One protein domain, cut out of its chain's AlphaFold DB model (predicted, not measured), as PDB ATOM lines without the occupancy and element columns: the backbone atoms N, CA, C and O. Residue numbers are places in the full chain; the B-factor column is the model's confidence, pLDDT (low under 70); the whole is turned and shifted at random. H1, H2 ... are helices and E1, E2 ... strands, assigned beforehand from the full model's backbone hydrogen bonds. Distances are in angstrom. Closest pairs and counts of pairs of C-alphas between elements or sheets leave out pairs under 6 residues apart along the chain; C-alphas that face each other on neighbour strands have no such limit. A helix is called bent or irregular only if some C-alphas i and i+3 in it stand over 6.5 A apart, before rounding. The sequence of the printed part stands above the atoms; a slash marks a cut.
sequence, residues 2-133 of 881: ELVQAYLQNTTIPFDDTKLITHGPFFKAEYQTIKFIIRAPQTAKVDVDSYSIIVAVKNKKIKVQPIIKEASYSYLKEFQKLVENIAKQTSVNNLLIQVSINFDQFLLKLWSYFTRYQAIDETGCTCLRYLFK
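AT A GLANCE: This is residues 2 to 133 of the 881 residues of the protein "CHY-type domain-containing protein" of Spironucleus salmonicida (UniProt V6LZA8). A twisted sheet of four antiparallel strands, E1 to E4, has helices H1, H2 and H3 packed over one face, and no named helix over the other. Beyond H2 and H3, helix H4 leads to a two-stranded hairpin, E5 and E6, which reaches away from this body and lengthens the whole at one end. The printed part has 132 residues with four named helices and six named strands, in the order H1 E1 E2 E3 E4 H2 H3 H4 E5 E6; the class is mixed, helices and strands. The larger sheet has the order E1 - E2 - E3 - E4, and E5 - E6 is a second antiparallel sheet. The whole is compact, with a radius of gyration of the C-alphas of 15.6 A, yet elongated in outline, with spans of 51 by 29 by 28 A.

IN THESE COORDINATES: In the larger sheet, E1 is residues 18 to 21 and E2 residues 32 to 39, 22.8 A from first to last C-alpha. E3, residues 50 to 58, is the longest strand at 26.7 A, from C-alpha 50 at (13.890, 9.683, 175.830) to C-alpha 58 at (26.515, -5.887, 193.482). E4 is residues 61 to 68, 23.4 A. H1 is residues 2 to 8, beginning with C-alpha 2 at (36.341, 4.771, 185.378). H2, residues 73 to 89, is the longest helix at 24.5 A; H3 is residues 92 to 101, 14.4 A. H4 is residues 103 to 113, 15.8 A, and is irregular: C-alphas 109 and 112 are 8.7 A apart. E5 is residues 114 to 120, 18.7 A, and E6 is residues 126 to 132, 19.9 A, ending with C-alpha 132 at (1.983, 4.193, 173.606).

HOW THE PARTS SIT: E1 to E4 form a meander, each strand the antiparallel neighbour of the one before. E1 and E2 are a hairpin with N 19 and O 35 at 2.8 A, within hydrogen-bond range; so are E2 and E3, with N 36 and O 53 at 2.9 A, and E3 and E4, with N 54 and O 65 at 2.9 A. H1, H2 and H3 are on the same face of this sheet, in two layers, helices on one face of a sheet. H2 lies over E4 at a height over the sheet of 6.6 A; the closest C-alphas are those of Val 64 and Glu 84, 5.8 A. H3 runs along the strands, at 1 degrees to E3 on the local plane. H1 lies over E2 and runs slantwise to the strands, at 36 degrees on the local plane. H1 touches H3 at a steep tilt of 41 degrees, the same way, closest at the C-alphas of Tyr 7 and Asn 93, 4.8 A. Residues 83 to 87 of H2 touch H3 at a steep tilt of 58 degrees, opposite ways, closest at the C-alphas of Ala 87 and Leu 95, 5.8 A. Residues 75 to 79 of H2 only just touch H4, with 3 pairs of C-alphas within 8 A, closest at Tyr 75 and Tyr 113, 6.7 A. H4 only grazes the larger sheet, with residues 103 to 107. E5 and E6 are a hairpin, with N 115 and O 131 at 2.8 A; both are apart from E1 to E4. In H1 and H3 every O i to N i+4 pair is within hydrogen-bond range, in H2 12 of 13, and in H4 3 of 7, beside 7 of 8 O i to N i+3 pairs.

THE WHOLE: The two C-alphas farthest apart are those of Glu 30 and Gly 124, 52.9 A. The printed part has no cut, and no link is long. The mean pLDDT of the printed part is 85.0, with residues 2 to 3 and residue 60 under 70.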
ATOM      1  N   GLU A   2      35.806   5.872 186.209       66.81
ATOM      2  CA  GLU A   2      36.341   4.771 185.378       66.81
ATOM      3  C   GLU A   2      35.327   3.646 185.101       66.81
ATOM      4  O   GLU A   2      35.102   3.266 183.958       66.81
ATOM      5  N   LEU A   3      34.630   3.167 186.138       68.88
ATOM      6  CA  LEU A   3      33.636   2.090 186.029       68.88
ATOM      7  C   LEU A   3      32.405   2.480 185.174       68.88
ATOM      8  O   LEU A   3      31.800   1.629 184.531       68.88
ATOM      9  N   VAL A   4      32.068   3.775 185.096       74.88
ATOM     10  CA  VAL A   4      31.044   4.299 184.169       74.88
ATOM     11  C   VAL A   4      31.596   4.347 182.742       74.88
ATOM     12  O   VAL A   4      30.906   3.934 181.816       74.88
ATOM     13  N   GLN A   5      32.852   4.775 182.560       75.44
ATOM     14  CA  GLN A   5      33.516   4.761 181.250       75.44
ATOM     15  C   GLN A   5      33.612   3.333 180.688       75.44
ATOM     16  O   GLN A   5      33.309   3.133 179.517       75.44
ATOM     17  N   ALA A   6      33.914   2.329 181.518       76.00
ATOM     18  CA  ALA A   6      33.921   0.916 181.125       76.00
ATOM     19  C   ALA A   6      32.544   0.411 180.637       76.00
ATOM     20  O   ALA A   6      32.461  -0.343 179.668       76.00
ATOM     21  N   TYR A   7      31.438   0.853 181.249       80.00
ATOM     22  CA  TYR A   7      30.093   0.524 180.753       80.00
ATOM     23  C   TYR A   7      29.679   1.310 179.499       80.00
ATOM     24  O   TYR A   7      28.787   0.851 178.792       80.00
ATOM     25  N   LEU A   8      30.321   2.446 179.207       78.31
ATOM     26  CA  LEU A   8      30.054   3.270 178.023       78.31
ATOM     27  C   LEU A   8      30.931   2.938 176.804       78.31
ATOM     28  O   LEU A   8      30.623   3.413 175.710       78.31
ATOM     29  N   GLN A   9      31.992   2.136 176.959       76.69
ATOM     30  CA  GLN A   9      32.832   1.674 175.846       76.69
ATOM     31  C   GLN A   9      31.966   1.110 174.709       76.69
ATOM     32  O   GLN A   9      31.114   0.259 174.944       76.69
ATOM     33  N   ASN A  10      32.183   1.594 173.484       75.81
ATOM     34  CA  ASN A  10      31.452   1.212 172.266       75.81
ATOM     35  C   ASN A  10      29.930   1.508 172.262       75.81
ATOM     36  O   ASN A  10      29.225   1.055 171.363       75.81
ATOM     37  N   THR A  11      29.412   2.296 173.213       78.94
ATOM     38  CA  THR A  11      28.017   2.784 173.206       78.94
ATOM     39  C   THR A  11      27.906   4.165 172.548       78.94
ATOM     40  O   THR A  11      28.869   4.928 172.533       78.94
ATOM     41  N   THR A  12      26.719   4.530 172.051       79.38
ATOM     42  CA  THR A  12      26.436   5.885 171.526       79.38
ATOM     43  C   THR A  12      25.846   6.837 172.581       79.38
ATOM     44  O   THR A  12      25.344   7.906 172.238       79.38
ATOM     45  N   ILE A  13      25.889   6.470 173.868       82.69
ATOM     46  CA  ILE A  13      25.296   7.245 174.970       82.69
ATOM     47  C   ILE A  13      26.289   8.328 175.440       82.69
ATOM     48  O   ILE A  13      27.398   7.980 175.856       82.69
ATOM     49  N   PRO A  14      25.923   9.626 175.430       82.75
ATOM     50  CA  PRO A  14      26.783  10.693 175.940       82.75
ATOM     51  C   PRO A  14      27.115  10.522 177.426       82.75
ATOM     52  O   PRO A  14      26.269  10.103 178.218       82.75
ATOM     53  N   PHE A  15      28.317  10.930 177.842       80.12
ATOM     54  CA  PHE A  15      28.712  10.840 179.251       80.12
ATOM     55  C   PHE A  15      27.787  11.662 180.172       80.12
ATOM     56  O   PHE A  15      27.405  11.180 181.238       80.12
ATOM     57  N   ASP A  16      27.343  12.842 179.725       82.31
ATOM     58  CA  ASP A  16      26.428  13.737 180.459       82.31
ATOM     59  C   ASP A  16      25.010  13.161 180.650       82.31
ATOM     60  O   ASP A  16      24.273  13.559 181.560       82.31
ATOM     61  N   ASP A  17      24.634  12.193 179.809       86.25
ATOM     62  CA  ASP A  17      23.403  11.412 179.937       86.25
ATOM     63  C   ASP A  17      23.549  10.242 180.929       86.25
ATOM     64  O   ASP A  17      22.580   9.528 181.201       86.25
ATOM     65  N   THR A  18      24.722  10.075 181.551       86.56
ATOM     66  CA  THR A  18      24.924   9.151 182.675       86.56
ATOM     67  C   THR A  18      25.012   9.879 184.010       86.56
ATOM     68  O   THR A  18      25.674  10.905 184.155       86.56
ATOM     69  N   LYS A  19      24.320   9.353 185.025       86.69
ATOM     70  CA  LYS A  19      24.280   9.931 186.375       86.69
ATOM     71  C   LYS A  19      24.445   8.834 187.420       86.69
ATOM     72  O   LYS A  19      23.574   7.981 187.588       86.69
ATOM     73  N   LEU A  20      25.573   8.862 188.128       84.56
ATOM     74  CA  LEU A  20      25.820   8.004 189.286       84.56
ATOM     75  C   LEU A  20      24.856   8.397 190.416       84.56
ATOM     76  O   LEU A  20      24.839   9.552 190.841       84.56
ATOM     77  N   ILE A  21      24.059   7.451 190.910       84.19
ATOM     78  CA  ILE A  21      23.122   7.695 192.008       84.19
ATOM     79  C   ILE A  21      23.847   7.413 193.328       84.19
ATOM     80  O   ILE A  21      24.079   6.258 193.673       84.19
ATOM     81  N   THR A  22      24.185   8.468 194.072       80.69
ATOM     82  CA  THR A  22      24.852   8.381 195.391       80.69
ATOM     83  C   THR A  22      23.903   8.591 196.578       80.69
ATOM     84  O   THR A  22      24.321   8.478 197.725       80.69
ATOM     85  N   HIS A  23      22.635   8.925 196.318       75.75
ATOM     86  CA  HIS A  23      21.607   9.212 197.321       75.75
ATOM     87  C   HIS A  23      20.192   9.080 196.715       75.75
ATOM     88  O   HIS A  23      20.032   9.039 195.495       75.75
ATOM     89  N   GLY A  24      19.157   9.016 197.559       76.50
ATOM     90  CA  GLY A  24      17.749   8.899 197.140       76.50
ATOM     91  C   GLY A  24      17.203   7.457 197.102       76.50
ATOM     92  O   GLY A  24      17.913   6.517 197.452       76.50
ATOM     93  N   PRO A  25      15.939   7.246 196.682       72.94
ATOM     94  CA  PRO A  25      15.221   5.973 196.865       72.94
ATOM     95  C   PRO A  25      15.771   4.790 196.047       72.94
ATOM     96  O   PRO A  25      15.509   3.637 196.381       72.94
ATOM     97  N   PHE A  26      16.548   5.060 194.992       72.81
ATOM     98  CA  PHE A  26      17.223   4.039 194.177       72.81
ATOM     99  C   PHE A  26      18.678   3.775 194.615       72.81
ATOM    100  O   PHE A  26      19.343   2.898 194.058       72.81
ATOM    101  N   PHE A  27      19.184   4.508 195.611       80.00
ATOM    102  CA  PHE A  27      20.500   4.272 196.198       80.00
ATOM    103  C   PHE A  27      20.437   3.199 197.288       80.00
ATOM    104  O   PHE A  27      19.525   3.181 198.115       80.00
ATOM    105  N   LYS A  28      21.451   2.331 197.329       79.81
ATOM    106  CA  LYS A  28      21.758   1.468 198.474       79.81
ATOM    107  C   LYS A  28      23.270   1.423 198.618       79.81
ATOM    108  O   LYS A  28      23.940   1.133 197.637       79.81
ATOM    109  N   ALA A  29      23.794   1.645 199.824       75.44
ATOM    110  CA  ALA A  29      25.239   1.753 200.067       75.44
ATOM    111  C   ALA A  29      26.061   0.537 199.589       75.44
ATOM    112  O   ALA A  29      27.242   0.668 199.290       75.44
ATOM    113  N   GLU A  30      25.436  -0.638 199.481       81.00
ATOM    114  CA  GLU A  30      26.078  -1.863 198.997       81.00
ATOM    115  C   GLU A  30      26.034  -2.072 197.467       81.00
ATOM    116  O   GLU A  30      26.538  -3.088 196.988       81.00
ATOM    117  N   TYR A  31      25.357  -1.203 196.711       82.44
ATOM    118  CA  TYR A  31      25.137  -1.341 195.267       82.44
ATOM    119  C   TYR A  31      25.686  -0.123 194.529       82.44
ATOM    120  O   TYR A  31      25.416   1.020 194.892       82.44
ATOM    121  N   GLN A  32      26.389  -0.363 193.425       83.12
ATOM    122  CA  GLN A  32      26.733   0.699 192.485       83.12
ATOM    123  C   GLN A  32      25.535   0.929 191.559       83.12
ATOM    124  O   GLN A  32      25.263   0.105 190.684       83.12
ATOM    125  N   THR A  33      24.797   2.020 191.786       89.25
ATOM    126  CA  THR A  33      23.614   2.389 190.995       89.25
ATOM    127  C   THR A  33      23.941   3.518 190.015       89.25
ATOM    128  O   THR A  33      24.295   4.622 190.425       89.25
ATOM    129  N   ILE A  34      23.771   3.272 188.716       89.25
ATOM    130  CA  ILE A  34      23.996   4.243 187.636       89.25
ATOM    131  C   ILE A  34      22.700   4.403 186.836       89.25
ATOM    132  O   ILE A  34      22.089   3.417 186.427       89.25
ATOM    133  N   LYS A  35      22.279   5.647 186.593       90.75
ATOM    134  CA  LYS A  35      21.215   5.987 185.645       90.75
ATOM    135  C   LYS A  35      21.834   6.314 184.291       90.75
ATOM    136  O   LYS A  35      22.620   7.249 184.205       90.75
ATOM    137  N   PHE A  36      21.421   5.603 183.251       91.00
ATOM    138  CA  PHE A  36      21.683   5.941 181.854       91.00
ATOM    139  C   PHE A  36      20.418   6.572 181.265       91.00
ATOM    140  O   PHE A  36      19.316   6.075 181.509       91.00
ATOM    141  N   ILE A  37      20.557   7.669 180.526       91.56
ATOM    142  CA  ILE A  37      19.489   8.306 179.749       91.56
ATOM    143  C   ILE A  37      19.752   7.986 178.278       91.56
ATOM    144  O   ILE A  37      20.872   8.124 177.799       91.56
ATOM    145  N   ILE A  38      18.726   7.530 177.568       91.81
ATOM    146  CA  ILE A  38      18.796   7.185 176.152       91.81
ATOM    147  C   ILE A  38      17.780   8.064 175.432       91.81
ATOM    148  O   ILE A  38      16.576   7.962 175.680       91.81
ATOM    149  N   ARG A  39      18.278   8.972 174.593       89.62
ATOM    150  CA  ARG A  39      17.471   9.913 173.806       89.62
ATOM    151  C   ARG A  39      17.064   9.286 172.476       89.62
ATOM    152  O   ARG A  39      17.806   8.465 171.935       89.62
ATOM    153  N   ALA A  40      15.920   9.695 171.943       88.62
ATOM    154  CA  ALA A  40      15.522   9.330 170.593       88.62
ATOM    155  C   ALA A  40      16.492   9.928 169.552       88.62
ATOM    156  O   ALA A  40      16.838  11.109 169.651       88.62
ATOM    157  N   PRO A  41      16.921   9.163 168.530       86.56
ATOM    158  CA  PRO A  41      17.523   9.749 167.336       86.56
ATOM    159  C   PRO A  41      16.475  10.552 166.548       86.56
ATOM    160  O   PRO A  41      15.286  10.246 166.598       86.56
ATOM    161  N   GLN A  42      16.906  11.522 165.734       80.56
ATOM    162  CA  GLN A  42      16.008  12.301 164.857       80.56
ATOM    163  C   GLN A  42      15.188  11.425 163.886       80.56
ATOM    164  O   GLN A  42      14.120  11.818 163.432       80.56
ATOM    165  N   THR A  43      15.668  10.217 163.584       84.00
ATOM    166  CA  THR A  43      15.001   9.226 162.727       84.00
ATOM    167  C   THR A  43      14.011   8.312 163.466       84.00
ATOM    168  O   THR A  43      13.467   7.399 162.840       84.00
ATOM    169  N   ALA A  44      13.780   8.525 164.768       87.44
ATOM    170  CA  ALA A  44      12.913   7.681 165.589       87.44
ATOM    171  C   ALA A  44      11.456   7.689 165.110       87.44
ATOM    172  O   ALA A  44      10.849   8.739 164.858       87.44
ATOM    173  N   LYS A  45      10.886   6.488 165.032       89.25
ATOM    174  CA  LYS A  45       9.486   6.227 164.674       89.25
ATOM    175  C   LYS A  45       8.618   5.974 165.900       89.25
ATOM    176  O   LYS A  45       7.398   6.000 165.771       89.25
ATOM    177  N   VAL A  46       9.215   5.715 167.062       91.56
ATOM    178  CA  VAL A  46       8.500   5.658 168.340       91.56
ATOM    179  C   VAL A  46       8.457   7.054 168.970       91.56
ATOM    180  O   VAL A  46       9.487   7.711 169.107       91.56
ATOM    181  N   ASP A  47       7.268   7.502 169.372       90.25
ATOM    182  CA  ASP A  47       7.029   8.800 170.015       90.25
ATOM    183  C   ASP A  47       7.406   8.751 171.504       90.25
ATOM    184  O   ASP A  47       6.554   8.697 172.387       90.25
ATOM    185  N   VAL A  48       8.710   8.694 171.777       90.25
ATOM    186  CA  VAL A  48       9.293   8.709 173.125       90.25
ATOM    187  C   VAL A  48      10.582   9.526 173.075       90.25
ATOM    188  O   VAL A  48      11.614   8.995 172.680       90.25
ATOM    189  N   ASP A  49      10.550  10.798 173.496       87.31
ATOM    190  CA  ASP A  49      11.705  11.723 173.435       87.31
ATOM    191  C   ASP A  49      12.991  11.123 174.029       87.31
ATOM    192  O   ASP A  49      14.106  11.304 173.531       87.31
ATOM    193  N   SER A  50      12.834  10.426 175.155       90.94
ATOM    194  CA  SER A  50      13.890   9.683 175.830       90.94
ATOM    195  C   SER A  50      13.306   8.698 176.836       90.94
ATOM    196  O   SER A  50      12.182   8.850 177.322       90.94
ATOM    197  N   TYR A  51      14.111   7.713 177.212       92.44
ATOM    198  CA  TYR A  51      13.876   6.899 178.394       92.44
ATOM    199  C   TYR A  51      15.138   6.778 179.240       92.44
ATOM    200  O   TYR A  51      16.230   7.179 178.847       92.44
ATOM    201  N   SER A  52      14.991   6.271 180.458       91.94
ATOM    202  CA  SER A  52      16.115   6.013 181.352       91.94
ATOM    203  C   SER A  52      16.152   4.561 181.791       91.94
ATOM    204  O   SER A  52      15.117   3.957 182.064       91.94
ATOM    205  N   ILE A  53      17.360   4.028 181.945       91.94
ATOM    206  CA  ILE A  53      17.615   2.720 182.537       91.94
ATOM    207  C   ILE A  53      18.496   2.936 183.769       91.94
ATOM    208  O   ILE A  53      19.630   3.400 183.657       91.94
ATOM    209  N   ILE A  54      17.976   2.622 184.955       91.25
ATOM    210  CA  ILE A  54      18.756   2.595 186.195       91.25
ATOM    211  C   ILE A  54      19.279   1.173 186.392       91.25
ATOM    212  O   ILE A  54      18.492   0.255 186.606       91.25
ATOM    213  N   VAL A  55      20.596   0.994 186.342       90.12
ATOM    214  CA  VAL A  55      21.277  -0.287 186.574       90.12
ATOM    215  C   VAL A  55      21.928  -0.252 187.954       90.12
ATOM    216  O   VAL A  55      22.674   0.674 188.258       90.12
ATOM    217  N   ALA A  56      21.662  -1.260 188.786       88.25
ATOM    218  CA  ALA A  56      22.267  -1.425 190.105       88.25
ATOM    219  C   ALA A  56      23.038  -2.750 190.175       88.25
ATOM    220  O   ALA A  56      22.464  -3.820 189.959       88.25
ATOM    221  N   VAL A  57      24.333  -2.686 190.495       84.69
ATOM    222  CA  VAL A  57      25.247  -3.841 190.469       84.69
ATOM    223  C   VAL A  57      25.841  -4.105 191.857       84.69
ATOM    224  O   VAL A  57      26.362  -3.194 192.499       84.69
ATOM    225  N   LYS A  58      25.788  -5.368 192.307       83.31
ATOM    226  CA  LYS A  58      26.515  -5.887 193.482       83.31
ATOM    227  C   LYS A  58      26.896  -7.352 193.258       83.31
ATOM    228  O   LYS A  58      26.020  -8.172 193.007       83.31
ATOM    229  N   ASN A  59      28.175  -7.706 193.393       74.31
ATOM    230  CA  ASN A  59      28.684  -9.093 193.368       74.31
ATOM    231  C   ASN A  59      28.104  -9.943 192.211       74.31
ATOM    232  O   ASN A  59      27.447 -10.957 192.444       74.31
ATOM    233  N   LYS A  60      28.289  -9.482 190.963       68.94
ATOM    234  CA  LYS A  60      27.701 -10.025 189.713       68.94
ATOM    235  C   LYS A  60      26.159 -10.036 189.625       68.94
ATOM    236  O   LYS A  60      25.628 -10.279 188.547       68.94
ATOM    237  N   LYS A  61      25.414  -9.722 190.692       78.38
ATOM    238  CA  LYS A  61      23.953  -9.550 190.642       78.38
ATOM    239  C   LYS A  61      23.626  -8.165 190.089       78.38
ATOM    240  O   LYS A  61      23.888  -7.150 190.736       78.38
ATOM    241  N   ILE A  62      23.042  -8.150 188.895       84.25
ATOM    242  CA  ILE A  62      22.516  -6.955 188.235       84.25
ATOM    243  C   ILE A  62      21.012  -6.881 188.513       84.25
ATOM    244  O   ILE A  62      20.299  -7.873 188.348       84.25
ATOM    245  N   LYS A  63      20.538  -5.704 188.922       86.19
ATOM    246  CA  LYS A  63      19.121  -5.324 188.924       86.19
ATOM    247  C   LYS A  63      18.928  -4.126 188.017       86.19
ATOM    248  O   LYS A  63      19.809  -3.268 187.953       86.19
ATOM    249  N   VAL A  64      17.782  -4.046 187.349       88.88
ATOM    250  CA  VAL A  64      17.501  -2.936 186.432       88.88
ATOM    251  C   VAL A  64      16.107  -2.372 186.667       88.88
ATOM    252  O   VAL A  64      15.164  -3.125 186.885       88.88
ATOM    253  N   GLN A  65      15.970  -1.048 186.616       90.06
ATOM    254  CA  GLN A  65      14.695  -0.340 186.671       90.06
ATOM    255  C   GLN A  65      14.593   0.631 185.482       90.06
ATOM    256  O   GLN A  65      15.296   1.646 185.469       90.06
ATOM    257  N   PRO A  66      13.743   0.353 184.478       91.88
ATOM    258  CA  PRO A  66      13.431   1.326 183.442       91.88
ATOM    259  C   PRO A  66      12.516   2.430 183.987       91.88
ATOM    260  O   PRO A  66      11.708   2.197 184.890       91.88
ATOM    261  N   ILE A  67      12.636   3.622 183.402       90.50
ATOM    262  CA  ILE A  67      11.747   4.770 183.595       90.50
ATOM    263  C   ILE A  67      11.464   5.364 182.215       90.50
ATOM    264  O   ILE A  67      12.384   5.803 181.523       90.50
ATOM    265  N   ILE A  68      10.193   5.394 181.830       92.25
ATOM    266  CA  ILE A  68       9.692   5.973 180.581       92.25
ATOM    267  C   ILE A  68       8.485   6.822 180.975       92.25
ATOM    268  O   ILE A  68       7.634   6.343 181.719       92.25
ATOM    269  N   LYS A  69       8.430   8.081 180.531       82.81
ATOM    270  CA  LYS A  69       7.440   9.068 181.004       82.81
ATOM    271  C   LYS A  69       5.992   8.706 180.642       82.81
ATOM    272  O   LYS A  69       5.086   9.038 181.393       82.81
ATOM    273  N   GLU A  70       5.800   8.055 179.497       83.25
ATOM    274  CA  GLU A  70       4.485   7.849 178.864       83.25
ATOM    275  C   GLU A  70       4.156   6.360 178.657       83.25
ATOM    276  O   GLU A  70       3.162   6.015 178.025       83.25
ATOM    277  N   ALA A  71       4.983   5.466 179.213       86.75
ATOM    278  CA  ALA A  71       4.709   4.034 179.227       86.75
ATOM    279  C   ALA A  71       3.878   3.651 180.453       86.75
ATOM    280  O   ALA A  71       4.108   4.150 181.556       86.75
ATOM    281  N   SER A  72       2.971   2.696 180.281       87.19
ATOM    282  CA  SER A  72       2.161   2.179 181.378       87.19
ATOM    283  C   SER A  72       2.968   1.358 182.391       87.19
ATOM    284  O   SER A  72       4.047   0.831 182.096       87.19
ATOM    285  N   TYR A  73       2.409   1.174 183.592       87.00
ATOM    286  CA  TYR A  73       2.981   0.272 184.598       87.00
ATOM    287  C   TYR A  73       3.113  -1.168 184.072       87.00
ATOM    288  O   TYR A  73       4.121  -1.835 184.326       87.00
ATOM    289  N   SER A  74       2.129  -1.623 183.293       88.62
ATOM    290  CA  SER A  74       2.117  -2.932 182.641       88.62
ATOM    291  C   SER A  74       3.310  -3.089 181.689       88.62
ATOM    292  O   SER A  74       4.089  -4.034 181.842       88.62
ATOM    293  N   TYR A  75       3.528  -2.116 180.793       92.94
ATOM    294  CA  TYR A  75       4.693  -2.090 179.904       92.94
ATOM    295  C   TYR A  75       6.006  -2.062 180.688       92.94
ATOM    296  O   TYR A  75       6.884  -2.889 180.452       92.94
ATOM    297  N   LEU A  76       6.146  -1.139 181.647       90.75
ATOM    298  CA  LEU A  76       7.375  -0.970 182.428       90.75
ATOM    299  C   LEU A  76       7.772  -2.263 183.156       90.75
ATOM    300  O   LEU A  76       8.956  -2.588 183.217       90.75
ATOM    301  N   LYS A  77       6.792  -3.034 183.645       91.06
ATOM    302  CA  LYS A  77       6.991  -4.317 184.332       91.06
ATOM    303  C   LYS A  77       7.432  -5.452 183.400       91.06
ATOM    304  O   LYS A  77       8.185  -6.326 183.832       91.06
ATOM    305  N   GLU A  78       6.997  -5.469 182.140       90.69
ATOM    306  CA  GLU A  78       7.491  -6.432 181.143       90.69
ATOM    307  C   GLU A  78       8.842  -6.013 180.560       90.69
ATOM    308  O   GLU A  78       9.772  -6.820 180.502       90.69
ATOM    309  N   PHE A  79       8.993  -4.731 180.231       93.31
ATOM    310  CA  PHE A  79      10.236  -4.141 179.741       93.31
ATOM    311  C   PHE A  79      11.372  -4.306 180.761       93.31
ATOM    312  O   PHE A  79      12.488  -4.663 180.392       93.31
ATOM    313  N   GLN A  80      11.080  -4.178 182.062       92.62
ATOM    314  CA  GLN A  80      12.023  -4.476 183.142       92.62
ATOM    315  C   GLN A  80      12.537  -5.923 183.100       92.62
ATOM    316  O   GLN A  80      13.745  -6.133 183.194       92.62
ATOM    317  N   LYS A  81      11.659  -6.921 182.910       91.12
ATOM    318  CA  LYS A  81      12.073  -8.334 182.780       91.12
ATOM    319  C   LYS A  81      12.948  -8.547 181.545       91.12
ATOM    320  O   LYS A  81      13.964  -9.230 181.631       91.12
ATOM    321  N   LEU A  82      12.561  -7.962 180.410       90.75
ATOM    322  CA  LEU A  82      13.290  -8.064 179.144       90.75
ATOM    323  C   LEU A  82      14.708  -7.490 179.275       90.75
ATOM    324  O   LEU A  82      15.683  -8.156 178.927       90.75
ATOM    325  N   VAL A  83      14.824  -6.289 179.842       90.62
ATOM    326  CA  VAL A  83      16.101  -5.608 180.080       90.62
ATOM    327  C   VAL A  83      16.962  -6.369 181.096       90.62
ATOM    328  O   VAL A  83      18.153  -6.566 180.858       90.62
ATOM    329  N   GLU A  84      16.380  -6.856 182.197       88.75
ATOM    330  CA  GLU A  84      17.113  -7.673 183.170       88.75
ATOM    331  C   GLU A  84      17.615  -9.000 182.583       88.75
ATOM    332  O   GLU A  84      18.709  -9.433 182.939       88.75
ATOM    333  N   ASN A  85      16.851  -9.656 181.708       88.12
ATOM    334  CA  ASN A  85      17.273 -10.911 181.082       88.12
ATOM    335  C   ASN A  85      18.464 -10.689 180.139       88.12
ATOM    336  O   ASN A  85      19.462 -11.397 180.257       88.12
ATOM    337  N   ILE A  86      18.414  -9.654 179.291       86.12
ATOM    338  CA  ILE A  86      19.528  -9.287 178.398       86.12
ATOM    339  C   ILE A  86      20.790  -8.955 179.211       86.12
ATOM    340  O   ILE A  86      21.873  -9.450 178.892       86.12
ATOM    341  N   ALA A  87      20.654  -8.191 180.303       85.50
ATOM    342  CA  ALA A  87      21.770  -7.842 181.187       85.50
ATOM    343  C   ALA A  87      22.406  -9.056 181.893       85.50
ATOM    344  O   ALA A  87      23.605  -9.041 182.160       85.50
ATOM    345  N   LYS A  88      21.615 -10.097 182.201       84.56
ATOM    346  CA  LYS A  88      22.084 -11.354 182.818       84.56
ATOM    347  C   LYS A  88      22.722 -12.313 181.810       84.56
ATOM    348  O   LYS A  88      23.606 -13.068 182.195       84.56
ATOM    349  N   GLN A  89      22.263 -12.305 180.557       83.94
ATOM    350  CA  GLN A  89      22.751 -13.191 179.490       83.94
ATOM    351  C   GLN A  89      24.004 -12.670 178.779       83.94
ATOM    352  O   GLN A  89      24.762 -13.468 178.240       83.94
ATOM    353  N   THR A  90      24.206 -11.350 178.738       82.69
ATOM    354  CA  THR A  90      25.302 -10.721 177.984       82.69
ATOM    355  C   THR A  90      26.203  -9.898 178.908       82.69
ATOM    356  O   THR A  90      27.080 -10.444 179.571       82.69
ATOM    357  N   SER A  91      25.994  -8.586 178.990       84.69
ATOM    358  CA  SER A  91      26.622  -7.698 179.969       84.69
ATOM    359  C   SER A  91      25.832  -6.389 180.072       84.69
ATOM    360  O   SER A  91      24.959  -6.107 179.249       84.69
ATOM    361  N   VAL A  92      26.153  -5.546 181.062       84.69
ATOM    362  CA  VAL A  92      25.605  -4.177 181.135       84.69
ATOM    363  C   VAL A  92      26.022  -3.355 179.908       84.69
ATOM    364  O   VAL A  92      25.205  -2.616 179.372       84.69
ATOM    365  N   ASN A  93      27.256  -3.527 179.425       85.62
ATOM    366  CA  ASN A  93      27.762  -2.846 178.234       85.62
ATOM    367  C   ASN A  93      26.980  -3.285 176.971       85.62
ATOM    368  O   ASN A  93      26.379  -2.446 176.304       85.62
ATOM    369  N   ASN A  94      26.845  -4.594 176.723       84.62
ATOM    370  CA  ASN A  94      26.100  -5.123 175.569       84.62
ATOM    371  C   ASN A  94      24.609  -4.742 175.591       84.62
ATOM    372  O   ASN A  94      24.024  -4.493 174.535       84.62
ATOM    373  N   LEU A  95      23.993  -4.638 176.777       86.88
ATOM    374  CA  LEU A  95      22.659  -4.053 176.915       86.88
ATOM    375  C   LEU A  95      22.640  -2.602 176.408       86.88
ATOM    376  O   LEU A  95      21.790  -2.261 175.591       86.88
ATOM    377  N   LEU A  96      23.559  -1.751 176.874       86.25
ATOM    378  CA  LEU A  96      23.612  -0.335 176.490       86.25
ATOM    379  C   LEU A  96      23.895  -0.156 174.989       86.25
ATOM    380  O   LEU A  96      23.288   0.714 174.365       86.25
ATOM    381  N   ILE A  97      24.717  -1.017 174.379       84.56
ATOM    382  CA  ILE A  97      24.909  -1.077 172.920       84.56
ATOM    383  C   ILE A  97      23.579  -1.387 172.210       84.56
ATOM    384  O   ILE A  97      23.152  -0.612 171.354       84.56
ATOM    385  N   GLN A  98      22.867  -2.461 172.584       85.25
ATOM    386  CA  GLN A  98      21.576  -2.797 171.955       85.25
ATOM    387  C   GLN A  98      20.530  -1.684 172.108       85.25
ATOM    388  O   GLN A  98      19.779  -1.411 171.173       85.25
ATOM    389  N   VAL A  99      20.472  -1.063 173.285       85.25
ATOM    390  CA  VAL A  99      19.507  -0.011 173.628       85.25
ATOM    391  C   VAL A  99      19.797   1.292 172.871       85.25
ATOM    392  O   VAL A  99      18.861   1.976 172.461       85.25
ATOM    393  N   SER A 100      21.073   1.632 172.660       79.69
ATOM    394  CA  SER A 100      21.488   2.902 172.042       79.69
ATOM    395  C   SER A 100      21.617   2.856 170.514       79.69
ATOM    396  O   SER A 100      21.367   3.866 169.861       79.69
ATOM    397  N   ILE A 101      21.917   1.692 169.923       81.31
ATOM    398  CA  ILE A 101      21.931   1.515 168.458       81.31
ATOM    399  C   ILE A 101      20.514   1.296 167.906       81.31
ATOM    400  O   ILE A 101      20.151   1.872 166.884       81.31
ATOM    401  N   ASN A 102      19.692   0.480 168.577       84.00
ATOM    402  CA  ASN A 102      18.421  -0.015 168.038       84.00
ATOM    403  C   ASN A 102      17.186   0.553 168.768       84.00
ATOM    404  O   ASN A 102      16.237  -0.185 169.025       84.00
ATOM    405  N   PHE A 103      17.187   1.855 169.084       88.00
ATOM    406  CA  PHE A 103      16.168   2.560 169.888       88.00
ATOM    407  C   PHE A 103      14.713   2.120 169.612       88.00
ATOM    408  O   PHE A 103      14.058   1.568 170.502       88.00
ATOM    409  N   ASP A 104      14.234   2.301 168.373       88.38
ATOM    410  CA  ASP A 104      12.870   1.936 167.957       88.38
ATOM    411  C   ASP A 104      12.613   0.430 168.118       88.38
ATOM    412  O   ASP A 104      11.621   0.021 168.722       88.38
ATOM    413  N   GLN A 105      13.509  -0.414 167.591       87.12
ATOM    414  CA  GLN A 105      13.339  -1.870 167.629       87.12
ATOM    415  C   GLN A 105      13.334  -2.401 169.064       87.12
ATOM    416  O   GLN A 105      12.605  -3.342 169.360       87.12
ATOM    417  N   PHE A 106      14.134  -1.813 169.959       89.75
ATOM    418  CA  PHE A 106      14.253  -2.246 171.346       89.75
ATOM    419  C   PHE A 106      12.969  -1.964 172.135       89.75
ATOM    420  O   PHE A 106      12.489  -2.854 172.840       89.75
ATOM    421  N   LEU A 107      12.368  -0.779 171.963       89.38
ATOM    422  CA  LEU A 107      11.051  -0.457 172.525       89.38
ATOM    423  C   LEU A 107       9.943  -1.334 171.913       89.38
ATOM    424  O   LEU A 107       9.097  -1.870 172.638       89.38
ATOM    425  N   LEU A 108       9.984  -1.545 170.593       90.19
ATOM    426  CA  LEU A 108       9.004  -2.338 169.841       90.19
ATOM    427  C   LEU A 108       9.159  -3.865 169.997       90.19
ATOM    428  O   LEU A 108       8.312  -4.602 169.492       90.19
ATOM    429  N   LYS A 109      10.130  -4.374 170.777       89.81
ATOM    430  CA  LYS A 109      10.118  -5.784 171.238       89.81
ATOM    431  C   LYS A 109       8.816  -6.127 171.986       89.81
ATOM    432  O   LYS A 109       8.394  -7.277 171.976       89.81
ATOM    433  N   LEU A 110       8.160  -5.122 172.575       89.88
ATOM    434  CA  LEU A 110       6.846  -5.204 173.221       89.88
ATOM    435  C   LEU A 110       5.784  -4.396 172.436       89.88
ATOM    436  O   LEU A 110       5.034  -3.601 173.002       89.88
ATOM    437  N   TRP A 111       5.734  -4.582 171.108       88.31
ATOM    438  CA  TRP A 111       4.857  -3.847 170.174       88.31
ATOM    439  C   TRP A 111       3.361  -3.852 170.540       88.31
ATOM    440  O   TRP A 111       2.632  -2.943 170.146       88.31
ATOM    441  N   SER A 112       2.896  -4.849 171.299       89.12
ATOM    442  CA  SER A 112       1.509  -4.996 171.763       89.12
ATOM    443  C   SER A 112       0.992  -3.783 172.546       89.12
ATOM    444  O   SER A 112      -0.211  -3.513 172.516       89.12
ATOM    445  N   TYR A 113       1.883  -3.030 173.193       89.94
ATOM    446  CA  TYR A 113       1.573  -1.824 173.966       89.94
ATOM    447  C   TYR A 113       1.558  -0.527 173.140       89.94
ATOM    448  O   TYR A 113       1.287   0.536 173.693       89.94
ATOM    449  N   PHE A 114       1.811  -0.591 171.828       90.88
ATOM    450  CA  PHE A 114       1.849   0.581 170.952       90.88
ATOM    451  C   PHE A 114       0.661   0.633 169.982       90.88
ATOM    452  O   PHE A 114       0.130  -0.387 169.535       90.88
ATOM    453  N   THR A 115       0.275   1.852 169.619       89.00
ATOM    454  CA  THR A 115      -0.664   2.178 168.546       89.00
ATOM    455  C   THR A 115       0.126   2.730 167.364       89.00
ATOM    456  O   THR A 115       0.843   3.720 167.496       89.00
ATOM    457  N   ARG A 116      -0.006   2.095 166.196       92.62
ATOM    458  CA  ARG A 116       0.637   2.536 164.949       92.62
ATOM    459  C   ARG A 116      -0.264   3.515 164.198       92.62
ATOM    460  O   ARG A 116      -1.416   3.180 163.924       92.62
ATOM    461  N   TYR A 117       0.282   4.648 163.773       85.81
ATOM    462  CA  TYR A 117      -0.409   5.640 162.943       85.81
ATOM    463  C   TYR A 117       0.482   6.125 161.785       85.81
ATOM    464  O   TYR A 117       1.656   5.760 161.690       85.81
ATOM    465  N   GLN A 118      -0.101   6.895 160.865       88.25
ATOM    466  CA  GLN A 118       0.624   7.565 159.782       88.25
ATOM    467  C   GLN A 118       0.839   9.035 160.133       88.25
ATOM    468  O   GLN A 118      -0.096   9.708 160.565       88.25
ATOM    469  N   ALA A 119       2.051   9.526 159.900       81.00
ATOM    470  CA  ALA A 119       2.409  10.934 159.992       81.00
ATOM    471  C   ALA A 119       2.995  11.406 158.653       81.00
ATOM    472  O   ALA A 119       3.358  10.592 157.803       81.00
ATOM    473  N   ILE A 120       3.102  12.718 158.478       82.25
ATOM    474  CA  ILE A 120       3.903  13.325 157.414       82.25
ATOM    475  C   ILE A 120       5.207  13.775 158.077       82.25
ATOM    476  O   ILE A 120       5.160  14.398 159.137       82.25
ATOM    477  N   ASP A 121       6.353  13.396 157.516       79.00
ATOM    478  CA  ASP A 121       7.662  13.837 158.006       79.00
ATOM    479  C   ASP A 121       8.050  15.228 157.473       79.00
ATOM    480  O   ASP A 121       7.367  15.813 156.632       79.00
ATOM    481  N   GLU A 122       9.166  15.768 157.965       74.94
ATOM    482  CA  GLU A 122       9.675  17.100 157.604       74.94
ATOM    483  C   GLU A 122      10.000  17.252 156.102       74.94
ATOM    484  O   GLU A 122      10.137  18.371 155.614       74.94
ATOM    485  N   THR A 123      10.087  16.147 155.347       77.88
ATOM    486  CA  THR A 123      10.288  16.150 153.886       77.88
ATOM    487  C   THR A 123       8.979  16.092 153.090       77.88
ATOM    488  O   THR A 123       9.003  16.071 151.860       77.88
ATOM    489  N   GLY A 124       7.828  16.056 153.769       72.44
ATOM    490  CA  GLY A 124       6.511  15.892 153.154       72.44
ATOM    491  C   GLY A 124       6.145  14.440 152.822       72.44
ATOM    492  O   GLY A 124       5.101  14.205 152.210       72.44
ATOM    493  N   CYS A 125       6.959  13.456 153.217       70.56
ATOM    494  CA  CYS A 125       6.694  12.048 152.934       70.56
ATOM    495  C   CYS A 125       5.824  11.407 154.027       70.56
ATOM    496  O   CYS A 125       5.924  11.728 155.210       70.56
ATOM    497  N   THR A 126       4.952  10.469 153.647       77.31
ATOM    498  CA  THR A 126       4.118   9.741 154.616       77.31
ATOM    499  C   THR A 126       4.928   8.645 155.306       77.31
ATOM    500  O   THR A 126       5.266   7.635 154.681       77.31
ATOM    501  N   CYS A 127       5.196   8.802 156.600       79.31
ATOM    502  CA  CYS A 127       5.901   7.828 157.426       79.31
ATOM    503  C   CYS A 127       4.951   7.107 158.406       79.31
ATOM    504  O   CYS A 127       3.822   7.534 158.654       79.31
ATOM    505  N   LEU A 128       5.396   5.971 158.954       84.38
ATOM    506  CA  LEU A 128       4.674   5.227 159.996       84.38
ATOM    507  C   LEU A 128       5.333   5.468 161.356       84.38
ATOM    508  O   LEU A 128       6.532   5.218 161.499       84.38
ATOM    509  N   ARG A 129       4.533   5.902 162.335       90.06
ATOM    510  CA  ARG A 129       4.945   6.203 163.714       90.06
ATOM    511  C   ARG A 129       4.167   5.364 164.737       90.06
ATOM    512  O   ARG A 129       3.145   4.753 164.405       90.06
ATOM    513  N   TYR A 130       4.675   5.305 165.966       93.12
ATOM    514  CA  TYR A 130       4.185   4.456 167.053       93.12
ATOM    515  C   TYR A 130       4.111   5.234 168.371       93.12
ATOM    516  O   TYR A 130       5.135   5.666 168.890       93.12
ATOM    517  N   LEU A 131       2.913   5.331 168.946       91.94
ATOM    518  CA  LEU A 131       2.647   5.958 170.248       91.94
ATOM    519  C   LEU A 131       2.264   4.884 171.276       91.94
ATOM    520  O   LEU A 131       1.713   3.850 170.895       91.94
ATOM    521  N   PHE A 132       2.510   5.094 172.572       91.38
ATOM    522  CA  PHE A 132       1.983   4.193 173.606       91.38
ATOM    523  C   PHE A 132       0.446   4.160 173.613       91.38
ATOM    524  O   PHE A 132      -0.232   5.158 173.358       91.38
ATOM    525  N   LYS A 133      -0.124   2.998 173.939       87.94
ATOM    526  CA  LYS A 133      -1.542   2.878 174.291       87.94
ATOM    527  C   LYS A 133      -1.780   3.529 175.650       87.94
ATOM    528  O   LYS A 133      -1.087   3.219 176.615       87.94
TER     529      LYS A 133